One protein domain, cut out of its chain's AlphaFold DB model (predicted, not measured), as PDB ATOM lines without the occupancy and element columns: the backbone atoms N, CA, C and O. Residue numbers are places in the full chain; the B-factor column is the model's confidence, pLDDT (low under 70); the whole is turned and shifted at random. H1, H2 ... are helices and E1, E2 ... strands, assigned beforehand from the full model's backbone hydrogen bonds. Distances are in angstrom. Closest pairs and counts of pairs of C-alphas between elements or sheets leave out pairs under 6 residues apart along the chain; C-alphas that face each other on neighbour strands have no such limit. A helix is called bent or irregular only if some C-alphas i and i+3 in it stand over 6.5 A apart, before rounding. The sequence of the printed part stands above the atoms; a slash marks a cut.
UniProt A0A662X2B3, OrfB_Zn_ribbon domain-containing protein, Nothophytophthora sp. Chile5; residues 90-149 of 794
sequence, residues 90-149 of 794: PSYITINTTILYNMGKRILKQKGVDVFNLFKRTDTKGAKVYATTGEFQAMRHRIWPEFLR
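What this domain is: This is residues 90 to 149 of the 794 residues of the protein "OrfB_Zn_ribbon domain-containing protein" of Nothophytophthora sp. Chile5 (UniProt A0A662X2B3). Two helices, H1 and H2, meet at a corner, the beginning of H1 against the first part of H2, and a small two-stranded hairpin, E1 and E2, lies between them along the chain. The hairpin's turn is at one end of the long axis, and a free tail, residues 90 to 96, sticks out at the other end. The printed part has 60 residues, with two named helices and two named strands in the order H1, E1, E2, H2; the sheet E1 - E2 is antiparallel and the class is mostly helix. The whole is only just loose, close to compact, with a radius of gyration of the C-alphas of 12.7 A and spans of 48 by 24 by 19 A.

How they stand to each other: H1, residues 97 to 111, touches H2, residues 133 to 148, and the two stand about perpendicular, at 80 degrees. H1 touches with residues 97 to 101 alone and H2 with 133 to 140 alone; the closest C-alphas are those of Thr 97 and Gln 137, 6.5 A apart. E1, residues 119 to 122, and E2, residues 128 to 130, form a hairpin, with 147 degrees between their directions. N 120 and O 129 are 2.9 A apart, within hydrogen-bond range. E2 is apart from H1, and E1 is apart from H2. Every O i to N i+4 pair is within hydrogen-bond range in H1, and 9 of 12 in H2.

Where its parts are: H1 begins at C-alpha 97 (-49.248, 79.626, 119.029) and is 20.9 A long. E1 measures 8.4 A and E2 6.4 A. H2 is 18.8 A long and ends at C-alpha 148 (-40.587, 82.670, 127.441). It is irregular, with C-alphas 138 and 141 7.4 A apart, and has a kink of 70 degrees near residue 142.

The domain as a whole: The C-alphas farthest apart, those of Pro 90 and Thr 124, are 48.7 A apart. The printed part has no cut and no long link. The mean pLDDT of the printed part is 71.0; residues 90 to 100, 115 and 141 to 149 are under 70.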
ATOM      1  N   PRO A  90     -52.322  99.742 120.188       35.53
ATOM      2  CA  PRO A  90     -50.974  99.517 120.676       35.53
ATOM      3  C   PRO A  90     -50.338  98.440 119.798       35.53
ATOM      4  O   PRO A  90     -50.998  97.476 119.406       35.53
ATOM      5  N   SER A  91     -49.053  98.588 119.486       34.81
ATOM      6  CA  SER A  91     -48.326  97.697 118.569       34.81
ATOM      7  C   SER A  91     -48.006  96.325 119.191       34.81
ATOM      8  O   SER A  91     -46.885  95.828 119.082       34.81
ATOM      9  N   TYR A  92     -48.974  95.691 119.864       41.03
ATOM     10  CA  TYR A  92     -48.815  94.352 120.411       41.03
ATOM     11  C   TYR A  92     -48.670  93.337 119.271       41.03
ATOM     12  O   TYR A  92     -49.602  93.025 118.524       41.03
ATOM     13  N   ILE A  93     -47.472  92.768 119.150       42.53
ATOM     14  CA  ILE A  93     -47.237  91.625 118.274       42.53
ATOM     15  C   ILE A  93     -48.005  90.446 118.872       42.53
ATOM     16  O   ILE A  93     -47.571  89.827 119.842       42.53
ATOM     17  N   THR A  94     -49.165  90.129 118.296       45.91
ATOM     18  CA  THR A  94     -49.956  88.960 118.700       45.91
ATOM     19  C   THR A  94     -49.214  87.684 118.296       45.91
ATOM     20  O   THR A  94     -49.418  87.148 117.205       45.91
ATOM     21  N   ILE A  95     -48.345  87.173 119.172       50.06
ATOM     22  CA  ILE A  95     -47.665  85.888 118.978       50.06
ATOM     23  C   ILE A  95     -48.680  84.761 119.213       50.06
ATOM     24  O   ILE A  95     -48.786  84.178 120.288       50.06
ATOM     25  N   ASN A  96     -49.459  84.442 118.182       61.75
ATOM     26  CA  ASN A  96     -50.306  83.255 118.190       61.75
ATOM     27  C   ASN A  96     -49.419  81.993 118.270       61.75
ATOM     28  O   ASN A  96     -48.358  81.923 117.649       61.75
ATOM     29  N   THR A  97     -49.884  80.958 118.976       64.50
ATOM     30  CA  THR A  97     -49.248  79.626 119.029       64.50
ATOM     31  C   THR A  97     -48.902  79.078 117.631       64.50
ATOM     32  O   THR A  97     -47.851  78.469 117.454       64.50
ATOM     33  N   THR A  98     -49.720  79.356 116.608       66.19
ATOM     34  CA  THR A  98     -49.443  78.979 115.207       66.19
ATOM     35  C   THR A  98     -48.246  79.731 114.602       66.19
ATOM     36  O   THR A  98     -47.493  79.161 113.812       66.19
ATOM     37  N   ILE A  99     -48.030  80.997 114.977       66.31
ATOM     38  CA  ILE A  99     -46.864  81.786 114.545       66.31
ATOM     39  C   ILE A  99     -45.605  81.235 115.218       66.31
ATOM     40  O   ILE A  99     -44.620  80.972 114.530       66.31
ATOM     41  N   LEU A 100     -45.668  80.965 116.527       69.62
ATOM     42  CA  LEU A 100     -44.562  80.383 117.295       69.62
ATOM     43  C   LEU A 100     -44.131  79.013 116.734       69.62
ATOM     44  O   LEU A 100     -42.946  78.791 116.490       69.62
ATOM     45  N   TYR A 101     -45.094  78.141 116.416       76.75
ATOM     46  CA  TYR A 101     -44.851  76.865 115.729       76.75
ATOM     47  C   TYR A 101     -44.116  77.049 114.391       76.75
ATOM     48  O   TYR A 101     -43.117  76.382 114.117       76.75
ATOM     49  N   ASN A 102     -44.578  77.989 113.561       74.44
ATOM     50  CA  ASN A 102     -43.968  78.271 112.262       74.44
ATOM     51  C   ASN A 102     -42.556  78.868 112.391       74.44
ATOM     52  O   ASN A 102     -41.691  78.549 111.574       74.44
ATOM     53  N   MET A 103     -42.294  79.689 113.414       73.06
ATOM     54  CA  MET A 103     -40.946  80.173 113.735       73.06
ATOM     55  C   MET A 103     -40.032  79.013 114.143       73.06
ATOM     56  O   MET A 103     -38.953  78.868 113.573       73.06
ATOM     57  N   GLY A 104     -40.495  78.127 115.030       75.06
ATOM     58  CA  GLY A 104     -39.771  76.915 115.420       75.06
ATOM     59  C   GLY A 104     -39.410  76.024 114.238       75.06
ATOM     60  O   GLY A 104     -38.241  75.706 114.029       75.06
ATOM     61  N   LYS A 105     -40.395  75.712 113.392       77.94
ATOM     62  CA  LYS A 105     -40.210  74.917 112.171       77.94
ATOM     63  C   LYS A 105     -39.220  75.561 111.189       77.94
ATOM     64  O   LYS A 105     -38.473  74.843 110.524       77.94
ATOM     65  N   ARG A 106     -39.181  76.898 111.094       75.81
ATOM     66  CA  ARG A 106     -38.193  77.631 110.276       75.81
ATOM     67  C   ARG A 106     -36.784  77.544 110.861       75.81
ATOM     68  O   ARG A 106     -35.871  77.209 110.114       75.81
ATOM     69  N   ILE A 107     -36.613  77.783 112.164       71.62
ATOM     70  CA  ILE A 107     -35.302  77.700 112.834       71.62
ATOM     71  C   ILE A 107     -34.733  76.284 112.711       71.62
ATOM     72  O   ILE A 107     -33.587  76.116 112.303       71.62
ATOM     73  N   LEU A 108     -35.562  75.271 112.953       77.06
ATOM     74  CA  LEU A 108     -35.231  73.861 112.772       77.06
ATOM     75  C   LEU A 108     -34.819  73.535 111.325       77.06
ATOM     76  O   LEU A 108     -33.811  72.863 111.118       77.06
ATOM     77  N   LYS A 109     -35.536  74.049 110.314       75.56
ATOM     78  CA  LYS A 109     -35.167  73.865 108.896       75.56
ATOM     79  C   LYS A 109     -33.854  74.572 108.525       75.56
ATOM     80  O   LYS A 109     -33.132  74.069 107.672       75.56
ATOM     81  N   GLN A 110     -33.562  75.730 109.118       70.31
ATOM     82  CA  GLN A 110     -32.388  76.548 108.783       70.31
ATOM     83  C   GLN A 110     -31.117  76.148 109.542       70.31
ATOM     84  O   GLN A 110     -30.033  76.205 108.975       70.31
ATOM     85  N   LYS A 111     -31.240  75.780 110.823       74.44
ATOM     86  CA  LYS A 111     -30.109  75.529 111.731       74.44
ATOM     87  C   LYS A 111     -29.981  74.067 112.164       74.44
ATOM     88  O   LYS A 111     -29.018  73.729 112.839       74.44
ATOM     89  N   GLY A 112     -30.963  73.212 111.867       78.94
ATOM     90  CA  GLY A 112     -31.029  71.836 112.378       78.94
ATOM     91  C   GLY A 112     -31.327  71.722 113.882       78.94
ATOM     92  O   GLY A 112     -31.484  70.609 114.380       78.94
ATOM     93  N   VAL A 113     -31.427  72.852 114.594       76.00
ATOM     94  CA  VAL A 113     -31.668  72.930 116.040       76.00
ATOM     95  C   VAL A 113     -33.162  72.991 116.320       76.00
ATOM     96  O   VAL A 113     -33.867  73.882 115.840       76.00
ATOM     97  N   ASP A 114     -33.635  72.064 117.141       77.38
ATOM     98  CA  ASP A 114     -35.039  71.944 117.504       77.38
ATOM     99  C   ASP A 114     -35.386  72.736 118.771       77.38
ATOM    100  O   ASP A 114     -35.554  72.194 119.858       77.38
ATOM    101  N   VAL A 115     -35.477  74.058 118.616       69.38
ATOM    102  CA  VAL A 115     -35.629  75.022 119.725       69.38
ATOM    103  C   VAL A 115     -36.894  74.808 120.576       69.38
ATOM    104  O   VAL A 115     -36.942  75.266 121.712       69.38
ATOM    105  N   PHE A 116     -37.909  74.112 120.056       73.31
ATOM    106  CA  PHE A 116     -39.177  73.873 120.759       73.31
ATOM    107  C   PHE A 116     -39.493  72.384 120.973       73.31
ATOM    108  O   PHE A 116     -40.654  72.051 121.217       73.31
ATOM    109  N   ASN A 117     -38.500  71.493 120.849       74.19
ATOM    110  CA  ASN A 117     -38.687  70.039 120.944       74.19
ATOM    111  C   ASN A 117     -39.845  69.535 120.047       74.19
ATOM    112  O   ASN A 117     -40.696  68.742 120.457       74.19
ATOM    113  N   LEU A 118     -39.912  70.044 118.810       77.19
ATOM    114  CA  LEU A 118     -40.875  69.628 117.793       77.19
ATOM    115  C   LEU A 118     -40.629  68.186 117.336       77.19
ATOM    116  O   LEU A 118     -41.557  67.532 116.874       77.19
ATOM    117  N   PHE A 119     -39.401  67.683 117.404       80.69
ATOM    118  CA  PHE A 119     -39.022  66.333 117.018       80.69
ATOM    119  C   PHE A 119     -39.630  65.311 117.974       80.69
ATOM    120  O   PHE A 119     -39.370  65.319 119.174       80.69
ATOM    121  N   LYS A 120     -40.430  64.394 117.424       80.62
ATOM    122  CA  LYS A 120     -41.080  63.336 118.203       80.62
ATOM    123  C   LYS A 120     -40.352  62.008 118.110       80.62
ATOM    124  O   LYS A 120     -40.163  61.330 119.113       80.62
ATOM    125  N   ARG A 121     -40.045  61.588 116.883       80.44
ATOM    126  CA  ARG A 121     -39.475  60.276 116.568       80.44
ATOM    127  C   ARG A 121     -38.953  60.249 115.141       80.44
ATOM    128  O   ARG A 121     -39.358  61.057 114.308       80.44
ATOM    129  N   THR A 122     -38.131  59.260 114.848       84.62
ATOM    130  CA  THR A 122     -37.852  58.845 113.473       84.62
ATOM    131  C   THR A 122     -38.950  57.874 113.021       84.62
ATOM    132  O   THR A 122     -39.432  57.078 113.829       84.62
ATOM    133  N   ASP A 123     -39.398  57.954 111.767       81.25
ATOM    134  CA  ASP A 123     -40.290  56.945 111.187       81.25
ATOM    135  C   ASP A 123     -39.529  55.667 110.783       81.25
ATOM    136  O   ASP A 123     -38.303  55.579 110.881       81.25
ATOM    137  N   THR A 124     -40.258  54.658 110.302       84.62
ATOM    138  CA  THR A 124     -39.683  53.382 109.841       84.62
ATOM    139  C   THR A 124     -38.810  53.502 108.586       84.62
ATOM    140  O   THR A 124     -38.194  52.519 108.187       84.62
ATOM    141  N   LYS A 125     -38.738  54.687 107.962       84.06
ATOM    142  CA  LYS A 125     -37.920  54.994 106.779       84.06
ATOM    143  C   LYS A 125     -36.714  55.882 107.108       84.06
ATOM    144  O   LYS A 125     -36.003  56.295 106.196       84.06
ATOM    145  N   GLY A 126     -36.470  56.189 108.385       80.12
ATOM    146  CA  GLY A 126     -35.368  57.057 108.806       80.12
ATOM    147  C   GLY A 126     -35.679  58.561 108.754       80.12
ATOM    148  O   GLY A 126     -34.805  59.369 109.069       80.12
ATOM    149  N   ALA A 127     -36.900  58.969 108.393       81.88
ATOM    150  CA  ALA A 127     -37.278  60.376 108.316       81.88
ATOM    151  C   ALA A 127     -37.683  60.928 109.692       81.88
ATOM    152  O   ALA A 127     -38.390  60.286 110.471       81.88
ATOM    153  N   LYS A 128     -37.254  62.158 110.000       79.69
ATOM    154  CA  LYS A 128     -37.606  62.832 111.256       79.69
ATOM    155  C   LYS A 128     -39.065  63.298 111.231       79.69
ATOM    156  O   LYS A 128     -39.430  64.145 110.417       79.69
ATOM    157  N   VAL A 129     -39.878  62.783 112.152       81.50
ATOM    158  CA  VAL A 129     -41.280  63.173 112.342       81.50
ATOM    159  C   VAL A 129     -41.361  64.269 113.397       81.50
ATOM    160  O   VAL A 129     -40.953  64.085 114.548       81.50
ATOM    161  N   TYR A 130     -41.929  65.403 112.998       82.62
ATOM    162  CA  TYR A 130     -42.142  66.562 113.858       82.62
ATOM    163  C   TYR A 130     -43.611  66.679 114.276       82.62
ATOM    164  O   TYR A 130     -44.507  66.234 113.558       82.62
ATOM    165  N   ALA A 131     -43.851  67.290 115.432       82.19
ATOM    166  CA  ALA A 131     -45.168  67.607 115.950       82.19
ATOM    167  C   ALA A 131     -45.948  68.463 114.947       82.19
ATOM    168  O   ALA A 131     -45.423  69.416 114.378       82.19
ATOM    169  N   THR A 132     -47.217  68.128 114.755       84.50
ATOM    170  CA  THR A 132     -48.170  68.923 113.979       84.50
ATOM    171  C   THR A 132     -48.599  70.178 114.747       84.50
ATOM    172  O   THR A 132     -48.437  70.269 115.965       84.50
ATOM    173  N   THR A 133     -49.221  71.142 114.060       75.69
ATOM    174  CA  THR A 133     -49.737  72.372 114.686       75.69
ATOM    175  C   THR A 133     -50.719  72.082 115.832       75.69
ATOM    176  O   THR A 133     -50.669  72.755 116.857       75.69
ATOM    177  N   GLY A 134     -51.584  71.069 115.690       79.12
ATOM    178  CA  GLY A 134     -52.538  70.674 116.736       79.12
ATOM    179  C   GLY A 134     -51.857  70.051 117.960       79.12
ATOM    180  O   GLY A 134     -52.191  70.372 119.098       79.12
ATOM    181  N   GLU A 135     -50.830  69.228 117.748       79.69
ATOM    182  CA  GLU A 135     -50.033  68.664 118.843       79.69
ATOM    183  C   GLU A 135     -49.182  69.736 119.538       79.69
ATOM    184  O   GLU A 135     -49.060  69.727 120.760       79.69
ATOM    185  N   PHE A 136     -48.646  70.704 118.791       79.12
ATOM    186  CA  PHE A 136     -47.960  71.866 119.357       79.12
ATOM    187  C   PHE A 136     -48.910  72.736 120.196       79.12
ATOM    188  O   PHE A 136     -48.546  73.170 121.287       79.12
ATOM    189  N   GLN A 137     -50.159  72.927 119.751       74.88
ATOM    190  CA  GLN A 137     -51.197  73.580 120.557       74.88
ATOM    191  C   GLN A 137     -51.504  72.808 121.847       74.88
ATOM    192  O   GLN A 137     -51.633  73.436 122.897       74.88
ATOM    193  N   ALA A 138     -51.550  71.472 121.816       78.50
ATOM    194  CA  ALA A 138     -51.703  70.665 123.029       78.50
ATOM    195  C   ALA A 138     -50.504  70.823 123.988       78.50
ATOM    196  O   ALA A 138     -50.688  70.965 125.197       78.50
ATOM    197  N   MET A 139     -49.277  70.880 123.457       72.56
ATOM    198  CA  MET A 139     -48.042  71.053 124.237       72.56
ATOM    199  C   MET A 139     -47.768  72.498 124.684       72.56
ATOM    200  O   MET A 139     -46.868  72.710 125.498       72.56
ATOM    201  N   ARG A 140     -48.548  73.489 124.220       72.38
ATOM    202  CA  ARG A 140     -48.312  74.926 124.467       72.38
ATOM    203  C   ARG A 140     -48.029  75.240 125.941       72.38
ATOM    204  O   ARG A 140     -47.099  75.973 126.246       72.38
ATOM    205  N   HIS A 141     -48.773  74.617 126.852       68.31
ATOM    206  CA  HIS A 141     -48.683  74.840 128.294       68.31
ATOM    207  C   HIS A 141     -47.329  74.450 128.922       68.31
ATOM    208  O   HIS A 141     -47.060  74.858 130.045       68.31
ATOM    209  N   ARG A 142     -46.493  73.671 128.219       69.00
ATOM    210  CA  ARG A 142     -45.109  73.337 128.608       69.00
ATOM    211  C   ARG A 142     -44.106  74.278 127.935       69.00
ATOM    212  O   ARG A 142     -43.170  74.744 128.570       69.00
ATOM    213  N   ILE A 143     -44.374  74.608 126.671       67.81
ATOM    214  CA  ILE A 143     -43.491  75.390 125.799       67.81
ATOM    215  C   ILE A 143     -43.469  76.881 126.172       67.81
ATOM    216  O   ILE A 143     -42.402  77.489 126.178       67.81
ATOM    217  N   TRP A 144     -44.623  77.480 126.496       66.56
ATOM    218  CA  TRP A 144     -44.693  78.895 126.889       66.56
ATOM    219  C   TRP A 144     -43.863  79.183 128.162       66.56
ATOM    220  O   TRP A 144     -43.031  80.090 128.101       66.56
ATOM    221  N   PRO A 145     -43.986  78.416 129.270       63.94
ATOM    222  CA  PRO A 145     -43.128  78.595 130.443       63.94
ATOM    223  C   PRO A 145     -41.634  78.404 130.156       63.94
ATOM    224  O   PRO A 145     -40.828  79.226 130.581       63.94
ATOM    225  N   GLU A 146     -41.267  77.357 129.413       62.38
ATOM    226  CA  GLU A 146     -39.867  76.990 129.160       62.38
ATOM    227  C   GLU A 146     -39.146  78.000 128.249       62.38
ATOM    228  O   GLU A 146     -38.032  78.423 128.556       62.38
ATOM    229  N   PHE A 147     -39.788  78.437 127.158       60.78
ATOM    230  CA  PHE A 147     -39.158  79.318 126.169       60.78
ATOM    231  C   PHE A 147     -39.234  80.810 126.528       60.78
ATOM    232  O   PHE A 147     -38.329  81.570 126.189       60.78
ATOM    233  N   LEU A 148     -40.310  81.247 127.194       58.91
ATOM    234  CA  LEU A 148     -40.587  82.670 127.441       58.91
ATOM    235  C   LEU A 148     -40.646  83.047 128.933       58.91
ATOM    236  O   LEU A 148     -40.925  84.204 129.229       58.91
ATOM    237  N   ARG A 149     -40.377  82.116 129.865       55.16
ATOM    238  CA  ARG A 149     -40.481  82.330 131.330       55.16
ATOM    239  C   ARG A 149     -41.849  82.893 131.728       55.16
ATOM    240  O   ARG A 149     -41.998  83.994 132.253       55.16
TER     241      ARG A 149